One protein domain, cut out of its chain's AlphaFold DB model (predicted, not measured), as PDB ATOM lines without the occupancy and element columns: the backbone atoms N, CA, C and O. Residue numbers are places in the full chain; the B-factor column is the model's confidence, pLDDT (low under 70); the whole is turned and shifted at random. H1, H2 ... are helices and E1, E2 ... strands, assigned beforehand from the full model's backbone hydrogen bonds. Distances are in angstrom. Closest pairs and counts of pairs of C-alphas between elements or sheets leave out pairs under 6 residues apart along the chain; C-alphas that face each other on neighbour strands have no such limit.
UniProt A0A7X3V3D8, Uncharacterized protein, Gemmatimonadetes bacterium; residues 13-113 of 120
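Overview. This is residues 13 to 113 of the 120 residues of an uncharacterized protein of Gemmatimonadetes bacterium (UniProt A0A7X3V3D8). With little regular structure, this elongated body has two small antiparallel sheets, E3-E2-E5 and E1-E4, both running lengthwise and joined by loops, with short helix H1 toward one end. The printed part has 101 residues, 40 in named elements, mostly strand, in the order E1 E2 E3 H1 E4 E5. It is compact, with a radius of gyration of the C-alphas of 14.5 A and spans of 40 by 26 by 21 A.

Arrangement. Start at E1, residues 13 to 18, antiparallel to E4, residues 89 to 94; N 14 and O 93 are 2.8 A apart. E2, residues 28 to 39, bends by 78 degrees at residue 31 and forms a hairpin with E3, residues 67 to 69; N 34 and O 68 are 2.9 A apart. H1, residues 71 to 74, is on this sheet, its closest C-alphas to E2 being Asp 71 and Pro 31, 5.7 A apart; too short for an O i to N i+4 pair, it has its one O i to N i+3 pair within range. E5, residues 104 to 112, is antiparallel to E2; N 35 and O 107 are 2.8 A apart.

Along the chain. Find C-alpha 13 at (35.478, 84.060, 58.015), where E1 begins; E5 ends at C-alpha 112, (20.520, 52.718, 61.721). E2 is 26.6 A long, E5 24.9 A.

Size, cuts and confidence. The C-alphas farthest apart, Thr 46 and Thr 76, are 41.9 A apart. Links E2 to E3 and H1 to E4 are long; the printed part has no cut, and pLDDT is under 70 at residues 42 to 45.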
ATOM      1  N   VAL A  13      35.708  85.471  58.344       97.81
ATOM      2  CA  VAL A  13      35.478  84.060  58.015       97.81
ATOM      3  C   VAL A  13      36.009  83.159  59.124       97.81
ATOM      4  O   VAL A  13      37.163  83.259  59.533       97.81
ATOM      5  N   LEU A  14      35.151  82.256  59.589       96.38
ATOM      6  CA  LEU A  14      35.440  81.198  60.540       96.38
ATOM      7  C   LEU A  14      35.371  79.839  59.831       96.38
ATOM      8  O   LEU A  14      34.309  79.427  59.362       96.38
ATOM      9  N   ASP A  15      36.493  79.133  59.813       97.19
ATOM     10  CA  ASP A  15      36.617  77.751  59.363       97.19
ATOM     11  C   ASP A  15      36.555  76.818  60.583       97.19
ATOM     12  O   ASP A  15      37.389  76.904  61.486       97.19
ATOM     13  N   LEU A  16      35.561  75.926  60.616       94.81
ATOM     14  CA  LEU A  16      35.355  74.925  61.665       94.81
ATOM     15  C   LEU A  16      35.440  73.514  61.086       94.81
ATOM     16  O   LEU A  16      34.710  73.168  60.166       94.81
ATOM     17  N   TRP A  17      36.278  72.666  61.667       94.88
ATOM     18  CA  TRP A  17      36.383  71.257  61.291       94.88
ATOM     19  C   TRP A  17      35.486  70.409  62.196       94.88
ATOM     20  O   TRP A  17      35.853  70.079  63.322       94.88
ATOM     21  N   ILE A  18      34.284  70.083  61.717       94.00
ATOM     22  CA  ILE A  18      33.251  69.388  62.493       94.00
ATOM     23  C   ILE A  18      33.330  67.879  62.266       94.00
ATOM     24  O   ILE A  18      33.477  67.407  61.142       94.00
ATOM     25  N   ARG A  19      33.202  67.103  63.346       94.81
ATOM     26  CA  ARG A  19      33.107  65.639  63.313       94.81
ATOM     27  C   ARG A  19      31.829  65.181  63.991       94.81
ATOM     28  O   ARG A  19      31.404  65.765  64.986       94.81
ATOM     29  N   LEU A  20      31.264  64.086  63.502       94.88
ATOM     30  CA  LEU A  20      30.119  63.422  64.110       94.88
ATOM     31  C   LEU A  20      30.595  62.217  64.911       94.88
ATOM     32  O   LEU A  20      31.393  61.417  64.426       94.88
ATOM     33  N   LYS A  21      30.093  62.074  66.138       94.69
ATOM     34  CA  LYS A  21      30.307  60.885  66.963       94.69
ATOM     35  C   LYS A  21      29.016  60.085  67.047       94.69
ATOM     36  O   LYS A  21      27.993  60.619  67.473       94.69
ATOM     37  N   ASN A  22      29.073  58.800  66.712       94.50
ATOM     38  CA  ASN A  22      27.961  57.894  66.964       94.50
ATOM     39  C   ASN A  22      27.922  57.556  68.460       94.50
ATOM     40  O   ASN A  22      28.809  56.884  68.983       94.50
ATOM     41  N   VAL A  23      26.896  58.042  69.154       94.44
ATOM     42  CA  VAL A  23      26.664  57.772  70.584       94.44
ATOM     43  C   VAL A  23      25.665  56.639  70.824       94.44
ATOM     44  O   VAL A  23      25.360  56.329  71.973       94.44
ATOM     45  N   SER A  24      25.144  56.029  69.758       91.94
ATOM     46  CA  SER A  24      24.227  54.895  69.839       91.94
ATOM     47  C   SER A  24      24.983  53.565  69.970       91.94
ATOM     48  O   SER A  24      26.209  53.502  69.849       91.94
ATOM     49  N   THR A  25      24.237  52.486  70.208       93.81
ATOM     50  CA  THR A  25      24.758  51.113  70.274       93.81
ATOM     51  C   THR A  25      24.757  50.397  68.920       93.81
ATOM     52  O   THR A  25      25.223  49.260  68.847       93.81
ATOM     53  N   ALA A  26      24.260  51.032  67.855       92.81
ATOM     54  CA  ALA A  26      24.131  50.446  66.524       92.81
ATOM     55  C   ALA A  26      24.937  51.235  65.471       92.81
ATOM     56  O   ALA A  26      25.160  52.438  65.634       92.81
ATOM     57  N   PRO A  27      25.428  50.589  64.397       93.12
ATOM     58  CA  PRO A  27      26.077  51.301  63.301       93.12
ATOM     59  C   PRO A  27      25.094  52.229  62.574       93.12
ATOM     60  O   PRO A  27      23.929  51.879  62.386       93.12
ATOM     61  N   ILE A  28      25.572  53.388  62.119       93.44
ATOM     62  CA  ILE A  28      24.788  54.338  61.316       93.44
ATOM     63  C   ILE A  28      25.355  54.347  59.897       93.44
ATOM     64  O   ILE A  28      26.505  54.722  59.698       93.44
ATOM     65  N   ALA A  29      24.565  53.927  58.916       91.88
ATOM     66  CA  ALA A  29      24.918  53.997  57.504       91.88
ATOM     67  C   ALA A  29      24.580  55.365  56.904       91.88
ATOM     68  O   ALA A  29      23.598  56.006  57.298       91.88
ATOM     69  N   GLY A  30      25.378  55.747  55.908       87.56
ATOM     70  CA  GLY A  30      25.128  56.906  55.068       87.56
ATOM     71  C   GLY A  30      23.867  56.790  54.182       87.56
ATOM     72  O   GLY A  30      23.319  55.690  54.012       87.56
ATOM     73  N   PRO A  31      23.412  57.915  53.603       90.81
ATOM     74  CA  PRO A  31      24.007  59.231  53.792       90.81
ATOM     75  C   PRO A  31      23.738  59.790  55.194       90.81
ATOM     76  O   PRO A  31      22.649  59.605  55.742       90.81
ATOM     77  N   ILE A  32      24.749  60.428  55.793       94.62
ATOM     78  CA  ILE A  32      24.568  61.184  57.039       94.62
ATOM     79  C   ILE A  32      24.539  62.662  56.679       94.62
ATOM     80  O   ILE A  32      25.539  63.214  56.223       94.62
ATOM     81  N   GLU A  33      23.401  63.308  56.909       96.19
ATOM     82  CA  GLU A  33      23.225  64.728  56.611       96.19
ATOM     83  C   GLU A  33      23.052  65.532  57.894       96.19
ATOM     84  O   GLU A  33      22.280  65.156  58.783       96.19
ATOM     85  N   VAL A  34      23.728  66.677  57.958       97.56
ATOM     86  CA  VAL A  34      23.507  67.695  58.983       97.56
ATOM     87  C   VAL A  34      22.837  68.899  58.338       97.56
ATOM     88  O   VAL A  34      23.434  69.574  57.503       97.56
ATOM     89  N   GLU A  35      21.603  69.182  58.746       97.62
ATOM     90  CA  GLU A  35      20.868  70.381  58.353       97.62
ATOM     91  C   GLU A  35      20.978  71.446  59.447       97.62
ATOM     92  O   GLU A  35      20.624  71.204  60.605       97.62
ATOM     93  N   ILE A  36      21.410  72.649  59.078       95.81
ATOM     94  CA  ILE A  36      21.319  73.821  59.948       95.81
ATOM     95  C   ILE A  36      19.868  74.280  59.944       95.81
ATOM     96  O   ILE A  36      19.380  74.819  58.958       95.81
ATOM     97  N   ARG A  37      19.151  74.062  61.047       93.31
ATOM     98  CA  ARG A  37      17.733  74.429  61.154       93.31
ATOM     99  C   ARG A  37      17.566  75.927  61.353       93.31
ATOM    100  O   ARG A  37      16.732  76.537  60.692       93.31
ATOM    101  N   LYS A  38      18.341  76.505  62.272       89.56
ATOM    102  CA  LYS A  38      18.303  77.937  62.586       89.56
ATOM    103  C   LYS A  38      19.523  78.397  63.378       89.56
ATOM    104  O   LYS A  38      20.210  77.595  64.012       89.56
ATOM    105  N   PHE A  39      19.695  79.711  63.398       89.50
ATOM    106  CA  PHE A  39      20.526  80.451  64.336       89.50
ATOM    107  C   PHE A  39      19.596  81.232  65.281       89.50
ATOM    108  O   PHE A  39      18.662  81.867  64.801       89.50
ATOM    109  N   GLY A  40      19.785  81.142  66.600       83.69
ATOM    110  CA  GLY A  40      18.974  81.877  67.587       83.69
ATOM    111  C   GLY A  40      18.845  81.170  68.937       83.69
ATOM    112  O   GLY A  40      19.309  80.045  69.111       83.69
ATOM    113  N   SER A  41      18.176  81.788  69.914       71.81
ATOM    114  CA  SER A  41      18.078  81.270  71.295       71.81
ATOM    115  C   SER A  41      17.233  79.992  71.438       71.81
ATOM    116  O   SER A  41      17.216  79.362  72.493       71.81
ATOM    117  N   GLY A  42      16.528  79.578  70.383       63.34
ATOM    118  CA  GLY A  42      15.596  78.453  70.435       63.34
ATOM    119  C   GLY A  42      14.173  78.880  70.797       63.34
ATOM    120  O   GLY A  42      13.249  78.331  70.195       63.34
ATOM    121  N   MET A  43      14.022  79.873  71.684       65.75
ATOM    122  CA  MET A  43      12.739  80.391  72.184       65.75
ATOM    123  C   MET A  43      12.263  81.669  71.480       65.75
ATOM    124  O   MET A  43      11.061  81.906  71.417       65.75
ATOM    125  N   ASP A  44      13.183  82.458  70.932       69.12
ATOM    126  CA  ASP A  44      12.905  83.693  70.196       69.12
ATOM    127  C   ASP A  44      13.991  83.966  69.136       69.12
ATOM    128  O   ASP A  44      14.972  83.222  69.014       69.12
ATOM    129  N   ASP A  45      13.797  85.040  68.370       69.88
ATOM    130  CA  ASP A  45      14.704  85.492  67.308       69.88
ATOM    131  C   ASP A  45      15.835  86.391  67.842       69.88
ATOM    132  O   ASP A  45      16.413  87.182  67.097       69.88
ATOM    133  N   THR A  46      16.167  86.308  69.137       71.38
ATOM    134  CA  THR A  46      17.246  87.124  69.711       71.38
ATOM    135  C   THR A  46      18.555  86.864  68.959       71.38
ATOM    136  O   THR A  46      18.997  85.715  68.851       71.38
ATOM    137  N   PHE A  47      19.175  87.946  68.478       80.44
ATOM    138  CA  PHE A  47      20.407  87.952  67.682       80.44
ATOM    139  C   PHE A  47      20.289  87.306  66.292       80.44
ATOM    140  O   PHE A  47      21.310  86.963  65.692       80.44
ATOM    141  N   ALA A  48      19.076  87.149  65.753       82.38
ATOM    142  CA  ALA A  48      18.879  86.657  64.389       82.38
ATOM    143  C   ALA A  48      19.588  87.539  63.344       82.38
ATOM    144  O   ALA A  48      20.094  87.026  62.348       82.38
ATOM    145  N   GLU A  49      19.698  88.847  63.588       87.19
ATOM    146  CA  GLU A  49      20.441  89.793  62.750       87.19
ATOM    147  C   GLU A  49      21.962  89.551  62.739       87.19
ATOM    148  O   GLU A  49      22.651  90.008  61.828       87.19
ATOM    149  N   PHE A  50      22.483  88.804  63.717       92.31
ATOM    150  CA  PHE A  50      23.893  88.411  63.813       92.31
ATOM    151  C   PHE A  50      24.129  86.954  63.398       92.31
ATOM    152  O   PHE A  50      25.219  86.417  63.619       92.31
ATOM    153  N   ALA A  51      23.125  86.297  62.805       92.81
ATOM    154  CA  ALA A  51      23.264  84.950  62.272       92.81
ATOM    155  C   ALA A  51      24.406  84.890  61.235       92.81
ATOM    156  O   ALA A  51      24.433  85.703  60.308       92.81
ATOM    157  N   PRO A  52      25.347  83.938  61.361       95.38
ATOM    158  CA  PRO A  52      26.391  83.752  60.367       95.38
ATOM    159  C   PRO A  52      25.834  83.349  59.003       95.38
ATOM    160  O   PRO A  52      24.861  82.596  58.916       95.38
ATOM    161  N   GLU A  53      26.521  83.754  57.938       96.81
ATOM    162  CA  GLU A  53      26.290  83.173  56.616       96.81
ATOM    163  C   GLU A  53      27.100  81.888  56.458       96.81
ATOM    164  O   GLU A  53      28.294  81.845  56.750       96.81
ATOM    165  N   ILE A  54      26.471  80.847  55.929       97.62
ATOM    166  CA  ILE A  54      27.138  79.590  55.592       97.62
ATOM    167  C   ILE A  54      27.664  79.685  54.164       97.62
ATOM    168  O   ILE A  54      26.923  80.024  53.243       97.62
ATOM    169  N   LEU A  55      28.949  79.397  53.971       98.12
ATOM    170  CA  LEU A  55      29.639  79.661  52.706       98.12
ATOM    171  C   LEU A  55      29.869  78.414  51.847       98.12
ATOM    172  O   LEU A  55      30.192  78.556  50.669       98.12
ATOM    173  N   ASN A  56      29.735  77.212  52.411       97.81
ATOM    174  CA  ASN A  56      30.096  75.963  51.734       97.81
ATOM    175  C   ASN A  56      29.114  74.803  51.981       97.81
ATOM    176  O   ASN A  56      29.533  73.652  52.020       97.81
ATOM    177  N   ALA A  57      27.826  75.097  52.164       98.00
ATOM    178  CA  ALA A  57      26.806  74.053  52.225       98.00
ATOM    179  C   ALA A  57      26.651  73.345  50.868       98.00
ATOM    180  O   ALA A  57      26.651  74.004  49.825       98.00
ATOM    181  N   ASP A  58      26.418  72.034  50.882       97.81
ATOM    182  CA  ASP A  58      26.308  71.203  49.672       97.81
ATOM    183  C   ASP A  58      25.090  71.559  48.812       97.81
ATOM    184  O   ASP A  58      25.089  71.388  47.595       97.81
ATOM    185  N   ASN A  59      24.044  72.104  49.437       97.19
ATOM    186  CA  ASN A  59      22.843  72.573  48.748       97.19
ATOM    187  C   ASN A  59      22.879  74.071  48.388       97.19
ATOM    188  O   ASN A  59      21.872  74.609  47.928       97.19
ATOM    189  N   GLY A  60      24.004  74.758  48.617       97.12
ATOM    190  CA  GLY A  60      24.207  76.167  48.268       97.12
ATOM    191  C   GLY A  60      23.432  77.184  49.118       97.12
ATOM    192  O   GLY A  60      23.550  78.388  48.875       97.12
ATOM    193  N   LEU A  61      22.654  76.741  50.110       97.44
ATOM    194  CA  LEU A  61      21.949  77.639  51.026       97.44
ATOM    195  C   LEU A  61      22.912  78.228  52.063       97.44
ATOM    196  O   LEU A  61      23.850  77.574  52.511       97.44
ATOM    197  N   ARG A  62      22.651  79.476  52.467       96.06
ATOM    198  CA  ARG A  62      23.552  80.259  53.333       96.06
ATOM    199  C   ARG A  62      23.049  80.475  54.762       96.06
ATOM    200  O   ARG A  62      23.681  81.199  55.518       96.06
ATOM    201  N   GLY A  63      21.925  79.873  55.136       92.62
ATOM    202  CA  GLY A  63      21.301  80.043  56.451       92.62
ATOM    203  C   GLY A  63      20.508  78.804  56.856       92.62
ATOM    204  O   GLY A  63      20.923  77.681  56.572       92.62
ATOM    205  N   GLY A  64      19.347  78.995  57.487       93.06
ATOM    206  CA  GLY A  64      18.425  77.891  57.776       93.06
ATOM    207  C   GLY A  64      18.122  77.049  56.526       93.06
ATOM    208  O   GLY A  64      17.880  77.587  55.446       93.06
ATOM    209  N   GLY A  65      18.170  75.728  56.672       95.62
ATOM    210  CA  GLY A  65      18.030  74.741  55.600       95.62
ATOM    211  C   GLY A  65      19.340  74.347  54.906       95.62
ATOM    212  O   GLY A  65      19.329  73.423  54.095       95.62
ATOM    213  N   ALA A  66      20.467  75.003  55.194       97.88
ATOM    214  CA  ALA A  66      21.775  74.597  54.681       97.88
ATOM    215  C   ALA A  66      22.156  73.182  55.131       97.88
ATOM    216  O   ALA A  66      21.910  72.810  56.281       97.88
ATOM    217  N   ARG A  67      22.753  72.399  54.226       97.88
ATOM    218  CA  ARG A  67      23.071  70.983  54.455       97.88
ATOM    219  C   ARG A  67      24.537  70.665  54.224       97.88
ATOM    220  O   ARG A  67      25.137  71.191  53.292       97.88
ATOM    221  N   PHE A  68      25.049  69.769  55.061       97.62
ATOM    222  CA  PHE A  68      26.360  69.144  54.938       97.62
ATOM    223  C   PHE A  68      26.202  67.623  54.904       97.62
ATOM    224  O   PHE A  68      25.637  67.046  55.839       97.62
ATOM    225  N   VAL A  69      26.704  66.982  53.854       95.62
ATOM    226  CA  VAL A  69      26.661  65.536  53.614       95.62
ATOM    227  C   VAL A  69      28.000  64.928  54.024       95.62
ATOM    228  O   VAL A  69      29.048  65.286  53.499       95.62
ATOM    229  N   TYR A  70      27.984  64.009  54.988       94.94
ATOM    230  CA  TYR A  70      29.191  63.460  55.618       94.94
ATOM    231  C   TYR A  70      29.719  62.182  54.956       94.94
ATOM    232  O   TYR A  70      30.598  61.545  55.525       94.94
ATOM    233  N   ASP A  71      29.225  61.792  53.784       87.88
ATOM    234  CA  ASP A  71      29.506  60.484  53.171       87.88
ATOM    235  C   ASP A  71      31.005  60.228  52.973       87.88
ATOM    236  O   ASP A  71      31.517  59.195  53.406       87.88
ATOM    237  N   ASP A  72      31.739  61.217  52.456       86.75
ATOM    238  CA  ASP A  72      33.199  61.144  52.305       86.75
ATOM    239  C   ASP A  72      33.928  61.063  53.660       86.75
ATOM    240  O   ASP A  72      35.027  60.515  53.773       86.75
ATOM    241  N   ALA A  73      33.300  61.574  54.721       84.88
ATOM    242  CA  ALA A  73      33.809  61.523  56.084       84.88
ATOM    243  C   ALA A  73      33.476  60.203  56.808       84.88
ATOM    244  O   ALA A  73      33.986  59.985  57.909       84.88
ATOM    245  N   LEU A  74      32.666  59.306  56.231       86.88
ATOM    246  CA  LEU A  74      32.390  57.977  56.802       86.88
ATOM    247  C   LEU A  74      33.439  56.925  56.414       86.88
ATOM    248  O   LEU A  74      33.413  55.809  56.927       86.88
ATOM    249  N   GLY A  75      34.384  57.279  55.537       79.31
ATOM    250  CA  GLY A  75      35.381  56.349  55.016       79.31
ATOM    251  C   GLY A  75      34.786  55.331  54.038       79.31
ATOM    252  O   GLY A  75      33.637  55.428  53.616       79.31
ATOM    253  N   THR A  76      35.580  54.327  53.665       80.00
ATOM    254  CA  THR A  76      35.250  53.392  52.571       80.00
ATOM    255  C   THR A  76      34.048  52.492  52.842       80.00
ATOM    256  O   THR A  76      33.467  51.961  51.901       80.00
ATOM    257  N   GLU A  77      33.686  52.288  54.108       80.62
ATOM    258  CA  GLU A  77      32.555  51.436  54.482       80.62
ATOM    259  C   GLU A  77      31.213  52.178  54.429       80.62
ATOM    260  O   GLU A  77      30.167  51.533  54.449       80.62
ATOM    261  N   GLY A  78      31.216  53.517  54.362       90.06
ATOM    262  CA  GLY A  78      29.987  54.319  54.378       90.06
ATOM    263  C   GLY A  78      29.166  54.151  55.663       90.06
ATOM    264  O   GLY A  78      27.951  54.367  55.662       90.06
ATOM    265  N   VAL A  79      29.809  53.720  56.753       91.94
ATOM    266  CA  VAL A  79      29.178  53.387  58.033       91.94
ATOM    267  C   VAL A  79      29.968  54.006  59.179       91.94
ATOM    268  O   VAL A  79      31.189  53.898  59.251       91.94
ATOM    269  N   LEU A  80      29.248  54.606  60.125       93.75
ATOM    270  CA  LEU A  80      29.778  55.091  61.389       93.75
ATOM    271  C   LEU A  80      29.489  54.062  62.501       93.75
ATOM    272  O   LEU A  80      28.340  53.962  62.956       93.75
ATOM    273  N   PRO A  81      30.484  53.278  62.960       93.38
ATOM    274  CA  PRO A  81      30.270  52.242  63.970       93.38
ATOM    275  C   PRO A  81      29.885  52.837  65.339       93.38
ATOM    276  O   PRO A  81      30.135  54.024  65.577       93.38
ATOM    277  N   PRO A  82      29.307  52.043  66.264       95.00
ATOM    278  CA  PRO A  82      29.027  52.480  67.635       95.00
ATOM    279  C   PRO A  82      30.265  53.076  68.313       95.00
ATOM    280  O   PRO A  82      31.340  52.478  68.296       95.00
ATOM    281  N   GLY A  83      30.137  54.272  68.893       94.94
ATOM    282  CA  GLY A  83      31.253  55.003  69.504       94.94
ATOM    283  C   GLY A  83      32.241  55.639  68.513       94.94
ATOM    284  O   GLY A  83      33.109  56.403  68.946       94.94
ATOM    285  N   GLY A  84      32.108  55.353  67.215       93.62
ATOM    286  CA  GLY A  84      32.965  55.856  66.146       93.62
ATOM    287  C   GLY A  84      32.838  57.364  65.931       93.62
ATOM    288  O   GLY A  84      31.832  57.981  66.289       93.62
ATOM    289  N   VAL A  85      33.875  57.951  65.332       94.75
ATOM    290  CA  VAL A  85      33.954  59.378  64.996       94.75
ATOM    291  C   VAL A  85      34.238  59.513  63.504       94.75
ATOM    292  O   VAL A  85      35.127  58.834  62.994       94.75
ATOM    293  N   SER A  86      33.496  60.376  62.813       94.50
ATOM    294  CA  SER A  86      33.699  60.637  61.389       94.50
ATOM    295  C   SER A  86      35.031  61.352  61.112       94.50
ATOM    296  O   SER A  86      35.676  61.943  61.991       94.50
ATOM    297  N   GLY A  87      35.411  61.380  59.838       92.88
ATOM    298  CA  GLY A  87      36.309  62.392  59.294       92.88
ATOM    299  C   GLY A  87      35.809  63.813  59.593       92.88
ATOM    300  O   GLY A  87      34.644  64.023  59.946       92.88
ATOM    301  N   ALA A  88      36.715  64.782  59.493       93.38
ATOM    302  CA  ALA A  88      36.368  66.185  59.669       93.38
ATOM    303  C   ALA A  88      35.719  66.738  58.398       93.38
ATOM    304  O   ALA A  88      36.255  66.567  57.306       93.38
ATOM    305  N   MET A  89      34.602  67.437  58.568       94.69
ATOM    306  CA  MET A  89      33.927  68.213  57.538       94.69
ATOM    307  C   MET A  89      34.178  69.700  57.789       94.69
ATOM    308  O   MET A  89      33.968  70.178  58.905       94.69
ATOM    309  N   LEU A  90      34.617  70.436  56.766       95.50
ATOM    310  CA  LEU A  90      34.804  71.880  56.884       95.50
ATOM    311  C   LEU A  90      33.453  72.582  56.873       95.50
ATOM    312  O   LEU A  90      32.685  72.440  55.927       95.50
ATOM    313  N   TRP A  91      33.188  73.388  57.887       96.81
ATOM    314  CA  TRP A  91      32.093  74.343  57.926       96.81
ATOM    315  C   TRP A  91      32.703  75.733  57.865       96.81
ATOM    316  O   TRP A  91      33.400  76.151  58.788       96.81
ATOM    317  N   ARG A  92      32.452  76.442  56.768       97.88
ATOM    318  CA  ARG A  92      32.925  77.806  56.562       97.88
ATOM    319  C   ARG A  92      31.778  78.774  56.789       97.88
ATOM    320  O   ARG A  92      30.788  78.760  56.055       97.88
ATOM    321  N   LEU A  93      31.928  79.622  57.796       97.19
ATOM    322  CA  LEU A  93      30.924  80.586  58.230       97.19
ATOM    323  C   LEU A  93      31.481  82.003  58.099       97.19
ATOM    324  O   LEU A  93      32.635  82.241  58.434       97.19
ATOM    325  N   ARG A  94      30.675  82.965  57.656       97.56
ATOM    326  CA  ARG A  94      30.996  84.392  57.764       97.56
ATOM    327  C   ARG A  94      30.247  84.978  58.947       97.56
ATOM    328  O   ARG A  94      29.018  84.982  58.954       97.56
ATOM    329  N   LEU A  95      30.985  85.459  59.938       96.06
ATOM    330  CA  LEU A  95      30.422  86.071  61.135       96.06
ATOM    331  C   LEU A  95      30.107  87.545  60.858       96.06
ATOM    332  O   LEU A  95      30.963  88.274  60.363       96.06
ATOM    333  N   VAL A  96      28.892  87.983  61.199       93.06
ATOM    334  CA  VAL A  96      28.484  89.395  61.088       93.06
ATOM    335  C   VAL A  96      29.053  90.204  62.254       93.06
ATOM    336  O   VAL A  96      29.755  91.189  62.053       93.06
ATOM    337  N   GLU A  97      28.788  89.753  63.482       92.12
ATOM    338  CA  GLU A  97      29.342  90.328  64.706       92.12
ATOM    339  C   GLU A  97      29.878  89.189  65.594       92.12
ATOM    340  O   GLU A  97      29.099  88.520  66.276       92.12
ATOM    341  N   PRO A  98      31.203  88.930  65.596       90.38
ATOM    342  CA  PRO A  98      31.792  87.740  66.224       90.38
ATOM    343  C   PRO A  98      31.477  87.565  67.715       90.38
ATOM    344  O   PRO A  98      31.454  86.445  68.216       90.38
ATOM    345  N   ILE A  99      31.219  88.663  68.432       89.81
ATOM    346  CA  ILE A  99      30.896  88.641  69.867       89.81
ATOM    347  C   ILE A  99      29.412  88.360  70.161       89.81
ATOM    348  O   ILE A  99      29.054  88.160  71.319       89.81
ATOM    349  N   ARG A 100      28.549  88.356  69.137       90.06
ATOM    350  CA  ARG A 100      27.092  88.168  69.253       90.06
ATOM    351  C   ARG A 100      26.575  86.985  68.438       90.06
ATOM    352  O   ARG A 100      25.391  86.937  68.119       90.06
ATOM    353  N   VAL A 101      27.444  86.030  68.106       90.19
ATOM    354  CA  VAL A 101      27.048  84.853  67.327       90.19
ATOM    355  C   VAL A 101      25.955  84.079  68.087       90.19
ATOM    356  O   VAL A 101      26.206  83.616  69.202       90.19
ATOM    357  N   PRO A 102      24.747  83.938  67.518       90.69
ATOM    358  CA  PRO A 102      23.654  83.212  68.155       90.69
ATOM    359  C   PRO A 102      23.915  81.701  68.216       90.69
ATOM    360  O   PRO A 102      24.727  81.151  67.469       90.69
ATOM    361  N   ASN A 103      23.156  80.997  69.064       90.44
ATOM    362  CA  ASN A 103      23.235  79.538  69.146       90.44
ATOM    363  C   ASN A 103      22.859  78.889  67.807       90.44
ATOM    364  O   ASN A 103      21.873  79.257  67.167       90.44
ATOM    365  N   LEU A 104      23.625  77.872  67.426       91.19
ATOM    366  CA  LEU A 104      23.389  77.055  66.245       91.19
ATOM    367  C   LEU A 104      22.486  75.865  66.598       91.19
ATOM    368  O   LEU A 104      22.786  75.097  67.513       91.19
ATOM    369  N   HIS A 105      21.416  75.674  65.829       92.12
ATOM    370  CA  HIS A 105      20.529  74.516  65.935       92.12
ATOM    371  C   HIS A 105      20.676  73.644  64.698       92.12
ATOM    372  O   HIS A 105      20.446  74.101  63.577       92.12
ATOM    373  N   VAL A 106      21.015  72.376  64.908       94.75
ATOM    374  CA  VAL A 106      21.224  71.400  63.835       94.75
ATOM    375  C   VAL A 106      20.279  70.221  63.975       94.75
ATOM    376  O   VAL A 106      19.852  69.864  65.072       94.75
ATOM    377  N   TYR A 107      19.976  69.597  62.848       95.44
ATOM    378  CA  TYR A 107      19.283  68.326  62.785       95.44
ATOM    379  C   TYR A 107      20.141  67.340  62.005       95.44
ATOM    380  O   TYR A 107      20.593  67.656  60.908       95.44
ATOM    381  N   VAL A 108      20.373  66.166  62.584       94.62
ATOM    382  CA  VAL A 108      21.209  65.122  61.987       94.62
ATOM    383  C   VAL A 108      20.317  63.968  61.555       94.62
ATOM    384  O   VAL A 108      19.486  63.505  62.337       94.62
ATOM    385  N   THR A 109      20.499  63.501  60.325       93.88
ATOM    386  CA  THR A 109      19.838  62.302  59.799       93.88
ATOM    387  C   THR A 109      20.864  61.249  59.421       93.88
ATOM    388  O   THR A 109      21.993  61.567  59.069       93.88
ATOM    389  N   GLY A 110      20.467  59.987  59.531       89.56
ATOM    390  CA  GLY A 110      21.258  58.818  59.167       89.56
ATOM    391  C   GLY A 110      20.413  57.564  59.365       89.56
ATOM    392  O   GLY A 110      19.381  57.610  60.044       89.56
ATOM    393  N   ARG A 111      20.818  56.442  58.765       90.94
ATOM    394  CA  ARG A 111      20.064  55.187  58.865       90.94
ATOM    395  C   ARG A 111      20.748  54.223  59.821       90.94
ATOM    396  O   ARG A 111      21.864  53.792  59.559       90.94
ATOM    397  N   GLU A 112      20.057  53.818  60.877       87.81
ATOM    398  CA  GLU A 112      20.520  52.718  61.721       87.81
ATOM    399  C   GLU A 112      20.585  51.418  60.908       87.81
ATOM    400  O   GLU A 112      19.631  51.041  60.219       87.81
ATOM    401  N   VAL A 113      21.719  50.728  60.973       81.12
ATOM    402  CA  VAL A 113      21.851  49.382  60.423       81.12
ATOM    403  C   VAL A 113      21.458  48.415  61.529       81.12
ATOM    404  O   VAL A 113      22.176  48.267  62.517       81.12
TER     405      VAL A 113